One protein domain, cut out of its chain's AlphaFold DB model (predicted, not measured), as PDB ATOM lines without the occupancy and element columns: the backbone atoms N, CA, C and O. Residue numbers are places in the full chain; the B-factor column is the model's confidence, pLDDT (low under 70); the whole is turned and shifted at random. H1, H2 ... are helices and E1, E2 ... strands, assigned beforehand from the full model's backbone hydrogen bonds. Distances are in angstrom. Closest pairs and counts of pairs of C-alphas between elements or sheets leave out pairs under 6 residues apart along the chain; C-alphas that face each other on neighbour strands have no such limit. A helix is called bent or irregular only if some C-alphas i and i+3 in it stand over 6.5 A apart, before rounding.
ATOM      1  N   TYR A   9     -74.672 119.748  22.203       86.81
ATOM      2  CA  TYR A   9     -73.642 120.611  21.627       86.81
ATOM      3  C   TYR A   9     -72.973 119.916  20.429       86.81
ATOM      4  O   TYR A   9     -72.925 120.470  19.332       86.81
ATOM      5  N   GLY A  10     -72.573 118.652  20.614       85.00
ATOM      6  CA  GLY A  10     -72.037 117.811  19.542       85.00
ATOM      7  C   GLY A  10     -73.072 117.477  18.461       85.00
ATOM      8  O   GLY A  10     -72.753 117.493  17.276       85.00
ATOM      9  N   MET A  11     -74.342 117.255  18.826       85.62
ATOM     10  CA  MET A  11     -75.408 116.984  17.842       85.62
ATOM     11  C   MET A  11     -75.651 118.143  16.864       85.62
ATOM     12  O   MET A  11     -76.081 117.902  15.733       85.62
ATOM     13  N   LEU A  12     -75.385 119.385  17.278       87.25
ATOM     14  CA  LEU A  12     -75.462 120.556  16.402       87.25
ATOM     15  C   LEU A  12     -74.227 120.726  15.501       87.25
ATOM     16  O   LEU A  12     -74.232 121.615  14.653       87.25
ATOM     17  N   GLY A  13     -73.199 119.881  15.643       85.31
ATOM     18  CA  GLY A  13     -71.953 119.982  14.879       85.31
ATOM     19  C   GLY A  13     -71.125 121.213  15.249       85.31
ATOM     20  O   GLY A  13     -70.452 121.784  14.395       85.31
ATOM     21  N   LEU A  14     -71.231 121.674  16.498       90.31
ATOM     22  CA  LEU A  14     -70.481 122.828  16.979       90.31
ATOM     23  C   LEU A  14     -69.039 122.441  17.310       90.31
ATOM     24  O   LEU A  14     -68.777 121.345  17.802       90.31
ATOM     25  N   SER A  15     -68.117 123.378  17.079       89.56
ATOM     26  CA  SER A  15     -66.691 123.155  17.315       89.56
ATOM     27  C   SER A  15     -66.401 122.853  18.786       89.56
ATOM     28  O   SER A  15     -66.851 123.559  19.692       89.56
ATOM     29  N   VAL A  16     -65.595 121.819  19.008       90.81
ATOM     30  CA  VAL A  16     -65.051 121.465  20.322       90.81
ATOM     31  C   VAL A  16     -63.994 122.467  20.816       90.81
ATOM     32  O   VAL A  16     -63.779 122.614  22.023       90.81
ATOM     33  N   GLU A  17     -63.370 123.210  19.901       89.12
ATOM     34  CA  GLU A  17     -62.282 124.148  20.198       89.12
ATOM     35  C   GLU A  17     -62.795 125.455  20.802       89.12
ATOM     36  O   GLU A  17     -62.168 126.022  21.696       89.12
ATOM     37  N   THR A  18     -63.970 125.909  20.369       89.25
ATOM     38  CA  THR A  18     -64.537 127.205  20.758       89.25
ATOM     39  C   THR A  18     -65.955 127.062  21.289       89.25
ATOM     40  O   THR A  18     -66.819 126.498  20.618       89.25
ATOM     41  N   PHE A  19     -66.214 127.633  22.467       91.81
ATOM     42  CA  PHE A  19     -67.564 127.721  23.022       91.81
ATOM     43  C   PHE A  19     -68.409 128.759  22.270       91.81
ATOM     44  O   PHE A  19     -68.119 129.953  22.330       91.81
ATOM     45  N   GLU A  20     -69.489 128.313  21.628       92.44
ATOM     46  CA  GLU A  20     -70.527 129.189  21.085       92.44
ATOM     47  C   GLU A  20     -71.604 129.449  22.144       92.44
ATOM     48  O   GLU A  20     -72.264 128.524  22.631       92.44
ATOM     49  N   GLY A  21     -71.773 130.722  22.498       88.62
ATOM     50  CA  GLY A  21     -72.669 131.175  23.559       88.62
ATOM     51  C   GLY A  21     -73.715 132.194  23.110       88.62
ATOM     52  O   GLY A  21     -74.515 132.614  23.947       88.62
ATOM     53  N   ASP A  22     -73.716 132.612  21.841       91.00
ATOM     54  CA  ASP A  22     -74.727 133.520  21.305       91.00
ATOM     55  C   ASP A  22     -76.048 132.771  21.090       91.00
ATOM     56  O   ASP A  22     -76.195 131.951  20.183       91.00
ATOM     57  N   SER A  23     -77.047 133.084  21.917       86.88
ATOM     58  CA  SER A  23     -78.358 132.437  21.878       86.88
ATOM     59  C   SER A  23     -79.085 132.596  20.540       86.88
ATOM     60  O   SER A  23     -79.836 131.700  20.161       86.88
ATOM     61  N   LYS A  24     -78.888 133.709  19.816       89.31
ATOM     62  CA  LYS A  24     -79.539 133.927  18.513       89.31
ATOM     63  C   LYS A  24     -78.913 133.029  17.456       89.31
ATOM     64  O   LYS A  24     -79.624 132.289  16.783       89.31
ATOM     65  N   LYS A  25     -77.583 133.025  17.388       92.31
ATOM     66  CA  LYS A  25     -76.829 132.173  16.464       92.31
ATOM     67  C   LYS A  25     -77.065 130.687  16.745       92.31
ATOM     68  O   LYS A  25     -77.268 129.904  15.821       92.31
ATOM     69  N   LEU A  26     -77.110 130.295  18.018       92.25
ATOM     70  CA  LEU A  26     -77.438 128.929  18.429       92.25
ATOM     71  C   LEU A  26     -78.855 128.525  18.015       92.25
ATOM     72  O   LEU A  26     -79.043 127.411  17.529       92.25
ATOM     73  N   ALA A  27     -79.841 129.415  18.166       90.69
ATOM     74  CA  ALA A  27     -81.205 129.152  17.718       90.69
ATOM     75  C   ALA A  27     -81.275 128.964  16.194       90.69
ATOM     76  O   ALA A  27     -81.909 128.023  15.725       90.69
ATOM     77  N   GLU A  28     -80.572 129.792  15.418       93.19
ATOM     78  CA  GLU A  28     -80.495 129.650  13.958       93.19
ATOM     79  C   GLU A  28     -79.864 128.313  13.536       93.19
ATOM     80  O   GLU A  28     -80.410 127.610  12.678       93.19
ATOM     81  N   ILE A  29     -78.750 127.926  14.167       93.56
ATOM     82  CA  ILE A  29     -78.080 126.638  13.929       93.56
ATOM     83  C   ILE A  29     -79.012 125.477  14.288       93.56
ATOM     84  O   ILE A  29     -79.157 124.535  13.503       93.56
ATOM     85  N   ALA A  30     -79.675 125.554  15.442       90.88
ATOM     86  CA  ALA A  30     -80.597 124.527  15.905       90.88
ATOM     87  C   ALA A  30     -81.787 124.355  14.958       90.88
ATOM     88  O   ALA A  30     -82.070 123.232  14.548       90.88
ATOM     89  N   GLU A  31     -82.451 125.437  14.542       93.75
ATOM     90  CA  GLU A  31     -83.582 125.343  13.613       93.75
ATOM     91  C   GLU A  31     -83.162 124.820  12.241       93.75
ATOM     92  O   GLU A  31     -83.879 124.015  11.641       93.75
ATOM     93  N   LYS A  32     -81.985 125.220  11.748       94.38
ATOM     94  CA  LYS A  32     -81.435 124.671  10.505       94.38
ATOM     95  C   LYS A  32     -81.224 123.159  10.619       94.38
ATOM     96  O   LYS A  32     -81.653 122.423   9.732       94.38
ATOM     97  N   LYS A  33     -80.622 122.692  11.718       90.56
ATOM     98  CA  LYS A  33     -80.339 121.266  11.947       90.56
ATOM     99  C   LYS A  33     -81.609 120.441  12.170       90.56
ATOM    100  O   LYS A  33     -81.737 119.344  11.636       90.56
ATOM    101  N   ILE A  34     -82.584 120.984  12.898       87.25
ATOM    102  CA  ILE A  34     -83.884 120.340  13.118       87.25
ATOM    103  C   ILE A  34     -84.634 120.181  11.789       87.25
ATOM    104  O   ILE A  34     -85.151 119.097  11.523       87.25
ATOM    105  N   LYS A  35     -84.648 121.207  10.926       90.56
ATOM    106  CA  LYS A  35     -85.252 121.114   9.584       90.56
ATOM    107  C   LYS A  35     -84.547 120.089   8.696       90.56
ATOM    108  O   LYS A  35     -85.218 119.333   8.000       90.56
ATOM    109  N   GLU A  36     -83.214 120.030   8.743       91.12
ATOM    110  CA  GLU A  36     -82.423 119.006   8.045       91.12
ATOM    111  C   GLU A  36     -82.837 117.590   8.476       91.12
ATOM    112  O   GLU A  36     -83.057 116.724   7.633       91.12
ATOM    113  N   TRP A  37     -82.997 117.356   9.781       86.38
ATOM    114  CA  TRP A  37     -83.441 116.060  10.300       86.38
ATOM    115  C   TRP A  37     -84.880 115.722   9.902       86.38
ATOM    116  O   TRP A  37     -85.144 114.588   9.510       86.38
ATOM    117  N   GLN A  38     -85.794 116.695   9.948       81.62
ATOM    118  CA  GLN A  38     -87.190 116.517   9.527       81.62
ATOM    119  C   GLN A  38     -87.317 116.164   8.041       81.62
ATOM    120  O   GLN A  38     -88.180 115.373   7.677       81.62
ATOM    121  N   GLY A  39     -86.466 116.744   7.191       79.94
ATOM    122  CA  GLY A  39     -86.457 116.495   5.749       79.94
ATOM    123  C   GLY A  39     -85.681 115.249   5.315       79.94
ATOM    124  O   GLY A  39     -85.580 114.992   4.117       79.94
ATOM    125  N   ASN A  40     -85.093 114.490   6.245       88.00
ATOM    126  CA  ASN A  40     -84.277 113.325   5.911       88.00
ATOM    127  C   ASN A  40     -85.147 112.127   5.494       88.00
ATOM    128  O   ASN A  40     -86.221 111.930   6.047       88.00
ATOM    129  N   ILE A  41     -84.682 111.288   4.566       82.00
ATOM    130  CA  ILE A  41     -85.420 110.092   4.118       82.00
ATOM    131  C   ILE A  41     -85.477 108.978   5.179       82.00
ATOM    132  O   ILE A  41     -86.367 108.133   5.149       82.00
ATOM    133  N   ASN A  42     -84.531 108.962   6.122       75.88
ATOM    134  CA  ASN A  42     -84.441 107.948   7.164       75.88
ATOM    135  C   ASN A  42     -85.299 108.328   8.384       75.88
ATOM    136  O   ASN A  42     -85.069 109.361   9.021       75.88
ATOM    137  N   ILE A  43     -86.237 107.450   8.750       72.50
ATOM    138  CA  ILE A  43     -87.167 107.654   9.867       72.50
ATOM    139  C   ILE A  43     -86.467 107.806  11.224       72.50
ATOM    140  O   ILE A  43     -86.909 108.596  12.054       72.50
ATOM    141  N   ASP A  44     -85.328 107.147  11.440       71.94
ATOM    142  CA  ASP A  44     -84.557 107.289  12.677       71.94
ATOM    143  C   ASP A  44     -83.951 108.691  12.799       71.94
ATOM    144  O   ASP A  44     -83.843 109.238  13.897       71.94
ATOM    145  N   ILE A  45     -83.582 109.304  11.670       72.56
ATOM    146  CA  ILE A  45     -83.079 110.679  11.630       72.56
ATOM    147  C   ILE A  45     -84.234 111.668  11.817       72.56
ATOM    148  O   ILE A  45     -84.093 112.604  12.603       72.56
ATOM    149  N   GLN A  46     -85.391 111.426  11.197       65.25
ATOM    150  CA  GLN A  46     -86.598 112.229  11.432       65.25
ATOM    151  C   GLN A  46     -87.013 112.209  12.912       65.25
ATOM    152  O   GLN A  46     -87.293 113.257  13.501       65.25
ATOM    153  N   ASN A  47     -86.963 111.035  13.550       71.56
ATOM    154  CA  ASN A  47     -87.277 110.862  14.968       71.56
ATOM    155  C   ASN A  47     -86.370 111.705  15.878       71.56
ATOM    156  O   ASN A  47     -86.832 112.185  16.916       71.56
ATOM    157  N   LYS A  48     -85.116 111.983  15.485       73.69
ATOM    158  CA  LYS A  48     -84.236 112.880  16.256       73.69
ATOM    159  C   LYS A  48     -84.812 114.288  16.378       73.69
ATOM    160  O   LYS A  48     -84.723 114.878  17.453       73.69
ATOM    161  N   ALA A  49     -85.429 114.820  15.323       71.94
ATOM    162  CA  ALA A  49     -86.047 116.144  15.365       71.94
ATOM    163  C   ALA A  49     -87.213 116.203  16.357       71.94
ATOM    164  O   ALA A  49     -87.315 117.154  17.133       71.94
ATOM    165  N   TYR A  50     -88.061 115.173  16.355       64.88
ATOM    166  CA  TYR A  50     -89.224 115.086  17.237       64.88
ATOM    167  C   TYR A  50     -88.819 114.887  18.706       64.88
ATOM    168  O   TYR A  50     -89.328 115.571  19.590       64.88
ATOM    169  N   VAL A  51     -87.851 114.002  18.966       72.50
ATOM    170  CA  VAL A  51     -87.424 113.639  20.328       72.50
ATOM    171  C   VAL A  51     -86.492 114.683  20.952       72.50
ATOM    172  O   VAL A  51     -86.580 114.957  22.151       72.50
ATOM    173  N   HIS A  52     -85.581 115.271  20.169       80.62
ATOM    174  CA  HIS A  52     -84.519 116.136  20.695       80.62
ATOM    175  C   HIS A  52     -84.716 117.620  20.387       80.62
ATOM    176  O   HIS A  52     -84.201 118.449  21.132       80.62
ATOM    177  N   GLY A  53     -85.483 117.987  19.355       73.06
ATOM    178  CA  GLY A  53     -85.620 119.383  18.927       73.06
ATOM    179  C   GLY A  53     -86.164 120.310  20.019       73.06
ATOM    180  O   GLY A  53     -85.629 121.396  20.225       73.06
ATOM    181  N   GLY A  54     -87.175 119.867  20.774       73.50
ATOM    182  CA  GLY A  54     -87.708 120.627  21.914       73.50
ATOM    183  C   GLY A  54     -86.668 120.851  23.017       73.50
ATOM    184  O   GLY A  54     -86.475 121.980  23.464       73.50
ATOM    185  N   LYS A  55     -85.932 119.796  23.384       80.88
ATOM    186  CA  LYS A  55     -84.890 119.854  24.421       80.88
ATOM    187  C   LYS A  55     -83.717 120.740  24.007       80.88
ATOM    188  O   LYS A  55     -83.209 121.490  24.832       80.88
ATOM    189  N   ILE A  56     -83.309 120.712  22.738       82.25
ATOM    190  CA  ILE A  56     -82.246 121.586  22.220       82.25
ATOM    191  C   ILE A  56     -82.631 123.061  22.395       82.25
ATOM    192  O   ILE A  56     -81.841 123.830  22.943       82.25
ATOM    193  N   ARG A  57     -83.856 123.446  22.006       84.62
ATOM    194  CA  ARG A  57     -84.359 124.824  22.164       84.62
ATOM    195  C   ARG A  57     -84.361 125.274  23.621       84.62
ATOM    196  O   ARG A  57     -83.870 126.356  23.929       84.62
ATOM    197  N   GLU A  58     -84.878 124.430  24.511       80.50
ATOM    198  CA  GLU A  58     -84.905 124.694  25.953       80.50
ATOM    199  C   GLU A  58     -83.489 124.880  26.512       80.50
ATOM    200  O   GLU A  58     -83.222 125.814  27.270       80.50
ATOM    201  N   THR A  59     -82.554 124.031  26.083       83.94
ATOM    202  CA  THR A  59     -81.188 124.048  26.606       83.94
ATOM    203  C   THR A  59     -80.397 125.269  26.136       83.94
ATOM    204  O   THR A  59     -79.647 125.836  26.927       83.94
ATOM    205  N   ILE A  60     -80.593 125.723  24.891       87.50
ATOM    206  CA  ILE A  60     -79.996 126.971  24.373       87.50
ATOM    207  C   ILE A  60     -80.481 128.184  25.178       87.50
ATOM    208  O   ILE A  60     -79.710 129.110  25.432       87.50
ATOM    209  N   GLY A  61     -81.737 128.158  25.638       80.88
ATOM    210  CA  GLY A  61     -82.296 129.187  26.518       80.88
ATOM    211  C   GLY A  61     -81.626 129.263  27.897       80.88
ATOM    212  O   GLY A  61     -81.751 130.280  28.577       80.88
ATOM    213  N   ASN A  62     -80.877 128.231  28.310       85.69
ATOM    214  CA  ASN A  62     -80.176 128.186  29.590       85.69
ATOM    215  C   ASN A  62     -78.651 128.134  29.411       85.69
ATOM    216  O   ASN A  62     -78.040 127.070  29.281       85.69
ATOM    217  N   ARG A  63     -78.011 129.304  29.513       85.62
ATOM    218  CA  ARG A  63     -76.559 129.473  29.328       85.62
ATOM    219  C   ARG A  63     -75.702 128.551  30.203       85.62
ATOM    220  O   ARG A  63     -74.672 128.070  29.737       85.62
ATOM    221  N   ASN A  64     -76.102 128.295  31.450       85.88
ATOM    222  CA  ASN A  64     -75.323 127.454  32.365       85.88
ATOM    223  C   ASN A  64     -75.378 125.980  31.957       85.88
ATOM    224  O   ASN A  64     -74.349 125.302  31.950       85.88
ATOM    225  N   ILE A  65     -76.560 125.491  31.572       85.56
ATOM    226  CA  ILE A  65     -76.707 124.118  31.078       85.56
ATOM    227  C   ILE A  65     -75.953 123.961  29.753       85.56
ATOM    228  O   ILE A  65     -75.207 122.994  29.590       85.56
ATOM    229  N   TRP A  66     -76.064 124.939  28.851       88.44
ATOM    230  CA  TRP A  66     -75.356 124.934  27.572       88.44
ATOM    231  C   TRP A  66     -73.830 124.888  27.736       88.44
ATOM    232  O   TRP A  66     -73.153 124.066  27.117       88.44
ATOM    233  N   LYS A  67     -73.285 125.705  28.645       89.62
ATOM    234  CA  LYS A  67     -71.853 125.714  28.968       89.62
ATOM    235  C   LYS A  67     -71.378 124.374  29.545       89.62
ATOM    236  O   LYS A  67     -70.307 123.895  29.184       89.62
ATOM    237  N   ASN A  68     -72.181 123.734  30.395       87.50
ATOM    238  CA  ASN A  68     -71.864 122.403  30.919       87.50
ATOM    239  C   ASN A  68     -71.872 121.321  29.828       87.50
ATOM    240  O   ASN A  68     -71.040 120.417  29.864       87.50
ATOM    241  N   LEU A  69     -72.787 121.402  28.855       86.56
ATOM    242  CA  LEU A  69     -72.796 120.482  27.715       86.56
ATOM    243  C   LEU A  69     -71.546 120.631  26.848       86.56
ATOM    244  O   LEU A  69     -70.982 119.612  26.448       86.56
ATOM    245  N   TYR A  70     -71.092 121.867  26.621       91.62
ATOM    246  CA  TYR A  70     -69.829 122.137  25.939       91.62
ATOM    247  C   TYR A  70     -68.645 121.478  26.650       91.62
ATOM    248  O   TYR A  70     -67.906 120.729  26.019       91.62
ATOM    249  N   TYR A  71     -68.481 121.688  27.962       89.12
ATOM    250  CA  TYR A  71     -67.350 121.100  28.684       89.12
ATOM    251  C   TYR A  71     -67.367 119.574  28.659       89.12
ATOM    252  O   TYR A  71     -66.334 118.974  28.388       89.12
ATOM    253  N   LYS A  72     -68.536 118.950  28.849       87.19
ATOM    254  CA  LYS A  72     -68.675 117.491  28.743       87.19
ATOM    255  C   LYS A  72     -68.354 116.973  27.347       87.19
ATOM    256  O   LYS A  72     -67.747 115.917  27.214       87.19
ATOM    257  N   TYR A  73     -68.779 117.695  26.309       88.31
ATOM    258  CA  TYR A  73     -68.464 117.334  24.930       88.31
ATOM    259  C   TYR A  73     -66.960 117.426  24.680       88.31
ATOM    260  O   TYR A  73     -66.359 116.481  24.180       88.31
ATOM    261  N   ARG A  74     -66.344 118.535  25.096       90.94
ATOM    262  CA  ARG A  74     -64.908 118.761  24.953       90.94
ATOM    263  C   ARG A  74     -64.082 117.730  25.695       90.94
ATOM    264  O   ARG A  74     -63.148 117.197  25.118       90.94
ATOM    265  N   GLU A  75     -64.418 117.448  26.943       89.31
ATOM    266  CA  GLU A  75     -63.739 116.430  27.741       89.31
ATOM    267  C   GLU A  75     -63.840 115.049  27.088       89.31
ATOM    268  O   GLU A  75     -62.832 114.364  26.954       89.31
ATOM    269  N   HIS A  76     -65.023 114.667  26.604       86.75
ATOM    270  CA  HIS A  76     -65.210 113.403  25.898       86.75
ATOM    271  C   HIS A  76     -64.328 113.300  24.645       86.75
ATOM    272  O   HIS A  76     -63.589 112.328  24.520       86.75
ATOM    273  N   ILE A  77     -64.338 114.317  23.777       88.56
ATOM    274  CA  ILE A  77     -63.513 114.337  22.559       88.56
ATOM    275  C   ILE A  77     -62.016 114.366  22.895       88.56
ATOM    276  O   ILE A  77     -61.240 113.650  22.274       88.56
ATOM    277  N   VAL A  78     -61.595 115.143  23.900       89.12
ATOM    278  CA  VAL A  78     -60.198 115.151  24.362       89.12
ATOM    279  C   VAL A  78     -59.789 113.767  24.860       89.12
ATOM    280  O   VAL A  78     -58.701 113.317  24.520       89.12
ATOM    281  N   ASN A  79     -60.641 113.071  25.613       86.00
ATOM    282  CA  ASN A  79     -60.355 111.718  26.092       86.00
ATOM    283  C   ASN A  79     -60.269 110.710  24.940       86.00
ATOM    284  O   ASN A  79     -59.372 109.868  24.946       86.00
ATOM    285  N   GLU A  80     -61.145 110.814  23.938       85.44
ATOM    286  CA  GLU A  80     -61.069 109.986  22.731       85.44
ATOM    287  C   GLU A  80     -59.763 110.234  21.971       85.44
ATOM    288  O   GLU A  80     -58.997 109.293  21.770       85.44
ATOM    289  N   ILE A  81     -59.445 111.495  21.655       87.56
ATOM    290  CA  ILE A  81     -58.197 111.875  20.980       87.56
ATOM    291  C   ILE A  81     -56.980 111.395  21.777       87.56
ATOM    292  O   ILE A  81     -56.081 110.788  21.212       87.56
ATOM    293  N   SER A  82     -56.952 111.615  23.094       83.06
ATOM    294  CA  SER A  82     -55.834 111.196  23.958       83.06
ATOM    295  C   SER A  82     -55.655 109.678  23.947       83.06
ATOM    296  O   SER A  82     -54.529 109.183  23.933       83.06
ATOM    297  N   SER A  83     -56.763 108.932  23.912       79.25
ATOM    298  CA  SER A  83     -56.735 107.474  23.800       79.25
ATOM    299  C   SER A  83     -56.280 106.981  22.425       79.25
ATOM    300  O   SER A  83     -55.765 105.869  22.337       79.25
ATOM    301  N   GLU A  84     -56.443 107.792  21.372       80.31
ATOM    302  CA  GLU A  84     -55.965 107.489  20.020       80.31
ATOM    303  C   GLU A  84     -54.503 107.923  19.797       80.31
ATOM    304  O   GLU A  84     -53.756 107.209  19.132       80.31
ATOM    305  N   ILE A  85     -54.051 109.033  20.393       82.50
ATOM    306  CA  ILE A  85     -52.676 109.555  20.261       82.50
ATOM    307  C   ILE A  85     -51.627 108.497  20.628       82.50
ATOM    308  O   ILE A  85     -50.593 108.415  19.973       82.50
ATOM    309  N   ILE A  86     -51.906 107.639  21.616       73.56
ATOM    310  CA  ILE A  86     -50.985 106.569  22.037       73.56
ATOM    311  C   ILE A  86     -50.588 105.615  20.896       73.56
ATOM    312  O   ILE A  86     -49.550 104.964  20.984       73.56
ATOM    313  N   PHE A  87     -51.390 105.524  19.830       69.69
ATOM    314  CA  PHE A  87     -51.088 104.680  18.673       69.69
ATOM    315  C   PHE A  87     -50.092 105.314  17.692       69.69
ATOM    316  O   PHE A  87     -49.555 104.601  16.848       69.69
ATOM    317  N   PHE A  88     -49.845 106.621  17.814       73.06
ATOM    318  CA  PHE A  88     -48.998 107.416  16.922       73.06
ATOM    319  C   PHE A  88     -47.728 107.948  17.604       73.06
ATOM    320  O   PHE A  88     -46.876 108.526  16.939       73.06
ATOM    321  N   VAL A  89     -47.592 107.781  18.925       75.12
ATOM    322  CA  VAL A  89     -46.430 108.271  19.688       75.12
ATOM    323  C   VAL A  89     -45.299 107.241  19.704       75.12
ATOM    324  O   VAL A  89     -45.487 106.134  20.213       75.12
ATOM    325  N   ASP A  90     -44.118 107.615  19.220       62.31
ATOM    326  CA  ASP A  90     -42.847 106.891  19.306       62.31
ATOM    327  C   ASP A  90     -41.835 107.656  20.176       62.31
ATOM    328  O   ASP A  90     -41.596 108.838  19.954       62.31
ATOM    329  N   ASP A  91     -41.265 106.995  21.186       67.75
ATOM    330  CA  ASP A  91     -40.294 107.563  22.144       67.75
ATOM    331  C   ASP A  91     -40.653 108.969  22.676       67.75
ATOM    332  O   ASP A  91     -39.839 109.887  22.724       67.75
ATOM    333  N   GLY A  92     -41.927 109.165  23.034       71.31
ATOM    334  CA  GLY A  92     -42.420 110.458  23.519       71.31
ATOM    335  C   GLY A  92     -42.605 111.508  22.423       71.31
ATOM    336  O   GLY A  92     -42.813 112.670  22.739       71.31
ATOM    337  N   SER A  93     -42.582 111.121  21.150       76.69
ATOM    338  CA  SER A  93     -42.776 112.008  20.008       76.69
ATOM    339  C   SER A  93     -43.865 111.505  19.055       76.69
ATOM    340  O   SER A  93     -44.082 110.311  18.935       76.69
ATOM    341  N   ILE A  94     -44.594 112.392  18.387       82.56
ATOM    342  CA  ILE A  94     -45.646 112.082  17.411       82.56
ATOM    343  C   ILE A  94     -45.341 112.783  16.094       82.56
ATOM    344  O   ILE A  94     -44.904 113.933  16.070       82.56
ATOM    345  N   GLU A  95     -45.582 112.121  14.968       83.50
ATOM    346  CA  GLU A  95     -45.269 112.735  13.687       83.50
ATOM    347  C   GLU A  95     -46.271 113.826  13.282       83.50
ATOM    348  O   GLU A  95     -47.485 113.723  13.486       83.50
ATOM    349  N   GLN A  96     -45.790 114.862  12.591       83.75
ATOM    350  CA  GLN A  96     -46.648 115.939  12.076       83.75
ATOM    351  C   GLN A  96     -47.718 115.435  11.081       83.75
ATOM    352  O   GLN A  96     -48.802 116.029  10.977       83.75
ATOM    353  N   LYS A  97     -47.452 114.329  10.371       81.19
ATOM    354  CA  LYS A  97     -48.437 113.672   9.496       81.19
ATOM    355  C   LYS A  97     -49.607 113.094  10.305       81.19
ATOM    356  O   LYS A  97     -50.758 113.255   9.903       81.19
ATOM    357  N   ASP A  98     -49.325 112.521  11.474       82.06
ATOM    358  CA  ASP A  98     -50.316 111.883  12.344       82.06
ATOM    359  C   ASP A  98     -51.132 112.923  13.114       82.06
ATOM    360  O   ASP A  98     -52.347 112.794  13.248       82.06
ATOM    361  N   ILE A  99     -50.500 114.036  13.504       88.94
ATOM    362  CA  ILE A  99     -51.199 115.230  14.003       88.94
ATOM    363  C   ILE A  99     -52.225 115.732  12.981       88.94
ATOM    364  O   ILE A  99     -53.356 116.056  13.341       88.94
ATOM    365  N   THR A 100     -51.835 115.815  11.705       86.75
ATOM    366  CA  THR A 100     -52.728 116.270  10.625       86.75
ATOM    367  C   THR A 100     -53.874 115.285  10.415       86.75
ATOM    368  O   THR A 100     -55.029 115.696  10.333       86.75
ATOM    369  N   PHE A 101     -53.574 113.988  10.422       84.81
ATOM    370  CA  PHE A 101     -54.576 112.933  10.318       84.81
ATOM    371  C   PHE A 101     -55.615 112.988  11.454       84.81
ATOM    372  O   PHE A 101     -56.822 112.969  11.201       84.81
ATOM    373  N   LEU A 102     -55.164 113.103  12.707       86.75
ATOM    374  CA  LEU A 102     -56.041 113.220  13.875       86.75
ATOM    375  C   LEU A 102     -56.891 114.497  13.821       86.75
ATOM    376  O   LEU A 102     -58.080 114.463  14.143       86.75
ATOM    377  N   ALA A 103     -56.307 115.610  13.376       88.69
ATOM    378  CA  ALA A 103     -57.013 116.876  13.214       88.69
ATOM    379  C   ALA A 103     -58.183 116.748  12.223       88.69
ATOM    380  O   ALA A 103     -59.316 117.112  12.543       88.69
ATOM    381  N   GLU A 104     -57.945 116.137  11.062       86.81
ATOM    382  CA  GLU A 104     -58.987 115.876  10.062       86.81
ATOM    383  C   GLU A 104     -60.076 114.934  10.593       86.81
ATOM    384  O   GLU A 104     -61.268 115.237  10.481       86.81
ATOM    385  N   ARG A 105     -59.682 113.821  11.229       84.56
ATOM    386  CA  ARG A 105     -60.599 112.805  11.774       84.56
ATOM    387  C   ARG A 105     -61.589 113.388  12.781       84.56
ATOM    388  O   ARG A 105     -62.774 113.066  12.729       84.56
ATOM    389  N   TYR A 106     -61.115 114.261  13.665       87.00
ATOM    390  CA  TYR A 106     -61.945 114.899  14.687       87.00
ATOM    391  C   TYR A 106     -62.534 116.243  14.248       87.00
ATOM    392  O   TYR A 106     -63.265 116.865  15.019       87.00
ATOM    393  N   SER A 107     -62.270 116.678  13.009       87.44
ATOM    394  CA  SER A 107     -62.691 117.986  12.490       87.44
ATOM    395  C   SER A 107     -62.245 119.150  13.389       87.44
ATOM    396  O   SER A 107     -63.026 120.056  13.686       87.44
ATOM    397  N   VAL A 108     -60.987 119.105  13.832       89.94
ATOM    398  CA  VAL A 108     -60.328 120.125  14.662       89.94
ATOM    399  C   VAL A 108     -59.059 120.641  13.987       89.94
ATOM    400  O   VAL A 108     -58.556 120.043  13.041       89.94
ATOM    401  N   GLY A 109     -58.511 121.752  14.465       90.81
ATOM    402  CA  GLY A 109     -57.214 122.257  14.031       90.81
ATOM    403  C   GLY A 109     -56.049 121.402  14.537       90.81
ATOM    404  O   GLY A 109     -56.071 120.885  15.655       90.81
ATOM    405  N   SER A 110     -54.969 121.320  13.755       90.19
ATOM    406  CA  SER A 110     -53.725 120.643  14.159       90.19
ATOM    407  C   SER A 110     -53.170 121.179  15.481       90.19
ATOM    408  O   SER A 110     -52.635 120.413  16.277       90.19
ATOM    409  N   GLU A 111     -53.341 122.475  15.753       90.50
ATOM    410  CA  GLU A 111     -52.915 123.105  17.008       90.50
ATOM    411  C   GLU A 111     -53.682 122.566  18.226       90.50
ATOM    412  O   GLU A 111     -53.127 122.444  19.315       90.50
ATOM    413  N   PHE A 112     -54.947 122.174  18.056       91.69
ATOM    414  CA  PHE A 112     -55.724 121.544  19.121       91.69
ATOM    415  C   PHE A 112     -55.140 120.177  19.499       91.69
ATOM    416  O   PHE A 112     -54.965 119.891  20.682       91.69
ATOM    417  N   ILE A 113     -54.763 119.370  18.502       92.38
ATOM    418  CA  ILE A 113     -54.107 118.075  18.721       92.38
ATOM    419  C   ILE A 113     -52.713 118.265  19.334       92.38
ATOM    420  O   ILE A 113     -52.378 117.569  20.290       92.38
ATOM    421  N   LYS A 114     -51.926 119.242  18.858       90.62
ATOM    422  CA  LYS A 114     -50.612 119.587  19.437       90.62
ATOM    423  C   LYS A 114     -50.712 119.978  20.908       90.62
ATOM    424  O   LYS A 114     -49.915 119.514  21.716       90.62
ATOM    425  N   ASN A 115     -51.721 120.771  21.273       90.06
ATOM    426  CA  ASN A 115     -51.967 121.140  22.666       90.06
ATOM    427  C   ASN A 115     -52.297 119.922  23.536       90.06
ATOM    428  O   ASN A 115     -51.806 119.831  24.658       90.06
ATOM    429  N   ILE A 116     -53.092 118.971  23.029       90.81
ATOM    430  CA  ILE A 116     -53.333 117.702  23.732       90.81
ATOM    431  C   ILE A 116     -52.007 116.950  23.891       90.81
ATOM    432  O   ILE A 116     -51.652 116.594  25.008       90.81
ATOM    433  N   CYS A 117     -51.234 116.788  22.817       86.75
ATOM    434  CA  CYS A 117     -49.935 116.112  22.856       86.75
ATOM    435  C   CYS A 117     -48.991 116.724  23.903       86.75
ATOM    436  O   CYS A 117     -48.456 115.998  24.734       86.75
ATOM    437  N   SER A 118     -48.887 118.055  23.949       86.94
ATOM    438  CA  SER A 118     -48.070 118.773  24.932       86.94
ATOM    439  C   SER A 118     -48.528 118.542  26.377       86.94
ATOM    440  O   SER A 118     -47.693 118.311  27.250       86.94
ATOM    441  N   VAL A 119     -49.842 118.534  26.643       86.19
ATOM    442  CA  VAL A 119     -50.398 118.240  27.982       86.19
ATOM    443  C   VAL A 119     -50.017 116.837  28.460       86.19
ATOM    444  O   VAL A 119     -49.801 116.640  29.654       86.19
ATOM    445  N   TYR A 120     -49.908 115.879  27.538       81.88
ATOM    446  CA  TYR A 120     -49.497 114.505  27.824       81.88
ATOM    447  C   TYR A 120     -47.987 114.258  27.652       81.88
ATOM    448  O   TYR A 120     -47.542 113.127  27.818       81.88
ATOM    449  N   GLY A 121     -47.196 115.308  27.394       82.00
ATOM    450  CA  GLY A 121     -45.735 115.240  27.339       82.00
ATOM    451  C   GLY A 121     -45.159 114.668  26.043       82.00
ATOM    452  O   GLY A 121     -44.086 114.076  26.093       82.00
ATOM    453  N   TYR A 122     -45.858 114.815  24.912       83.38
ATOM    454  CA  TYR A 122     -45.391 114.344  23.606       83.38
ATOM    455  C   TYR A 122     -44.841 115.481  22.722       83.38
ATOM    456  O   TYR A 122     -45.511 116.501  22.538       83.38
ATOM    457  N   ASP A 123     -43.662 115.271  22.131       83.25
ATOM    458  CA  ASP A 123     -42.993 116.155  21.162       83.25
ATOM    459  C   ASP A 123     -43.469 115.896  19.720       83.25
ATOM    460  O   ASP A 123     -43.990 114.829  19.429       83.25
ATOM    461  N   VAL A 124     -43.312 116.838  18.778       82.12
ATOM    462  CA  VAL A 124     -43.728 116.644  17.368       82.12
ATOM    463  C   VAL A 124     -42.510 116.528  16.448       82.12
ATOM    464  O   VAL A 124     -41.672 117.428  16.443       82.12
ATOM    465  N   VAL A 125     -42.419 115.454  15.654       79.06
ATOM    466  CA  VAL A 125     -41.244 115.118  14.817       79.06
ATOM    467  C   VAL A 125     -41.605 114.802  13.351       79.06
ATOM    468  O   VAL A 125     -42.777 114.684  12.995       79.06
ATOM    469  N   GLU A 126     -40.602 114.689  12.471       59.88
ATOM    470  CA  GLU A 126     -40.760 114.378  11.037       59.88
ATOM    471  C   GLU A 126     -39.830 113.215  10.615       59.88
ATOM    472  O   GLU A 126     -38.695 113.484  10.243       59.88
TER     473      GLU A 126
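What this domain is: This is residues 9 to 126 of the 301 residues of an uncharacterized protein of Rikenellaceae bacterium (UniProt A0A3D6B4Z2). The shape is two lobes joined by one long helix: at one end a helical hairpin of H1 and H2, and at the other a small head in which the crossed helices H4 and H5 stand beside a tiny sheet of E1 and E2, with H3 running from one to the other. Residues 9 to 22, which hold no named element, lie alongside H3 in the space between the lobes. The printed part has 118 residues, with five named helices and two named strands in the order H1 H2 H3 E1 H4 H5 E2; the sheet, E1 next to E2, is parallel, and the class is mostly helix. The whole is loose, with a radius of gyration of the C-alphas of 17.3 A and spans of 50 by 33 by 19 A.

How they stand to each other: E1, residues 93 to 95, and E2, residues 123 to 125, are parallel neighbours at 40 degrees, with N 94 and O 123 at 2.7 A and N 125 and O 94 at 2.9 A, within hydrogen-bond range. Residues 89 to 90 pair with residues 93 to 94 of E1, antiparallel. H4, residues 96 to 106, and H5, residues 110 to 119, lie between these strands in the chain, a strand-helix-strand unit with a right-handed crossover. H4 and H5 touch, about perpendicular at 74 degrees; their closest C-alphas, of Ala 103 and Ser 110, are 5.1 A apart. H3, residues 63 to 85, touches H5 with its residues 78 to 85 alone, about perpendicular at 79 degrees; the closest C-alphas, of Ser 82 and Ile 116, are 7.0 A apart. H2, residues 43 to 60, and H3 touch only at the corner, and only just, with 3 pairs of C-alphas within 8 A, the closest of Thr 59 and Trp 66 at 6.0 A. H1, residues 23 to 38, and H2 form a hairpin: they touch at a shallow tilt of 13 degrees, opposite ways, with the closest C-alphas, of Gln 38 and Gln 46, at 4.7 A. In H1, H3, H4 and H5 every O i to N i+4 pair is within hydrogen-bond range; in H2, 10 of 14 are.

Where its parts are: H3 measures 32.4 A from C-alpha 63 at (-76.559, 129.473, 29.328) to C-alpha 85 at (-52.676, 109.555, 20.261). H1, 22.0 A long, begins with C-alpha 23 at (-78.358, 132.437, 21.878). H2, 25.2 A long, is irregular, with C-alphas 51 and 54 at 7.2 A, and has a kink of 43 degrees near residue 54. H4 measures 15.6 A, H5 14.4 A, E1 6.8 A and E2 6.7 A; E2 ends with C-alpha 125 at (-41.244, 115.118, 14.817).

The domain as a whole: The two C-alphas farthest apart, of Gly 39 and Asp 91, are 49.8 A apart. The printed part has no cut, and no link between named elements is long. The mean pLDDT of the printed part is 84.2; residues 46, 50, 87, 90 to 91 and 126 are under 70.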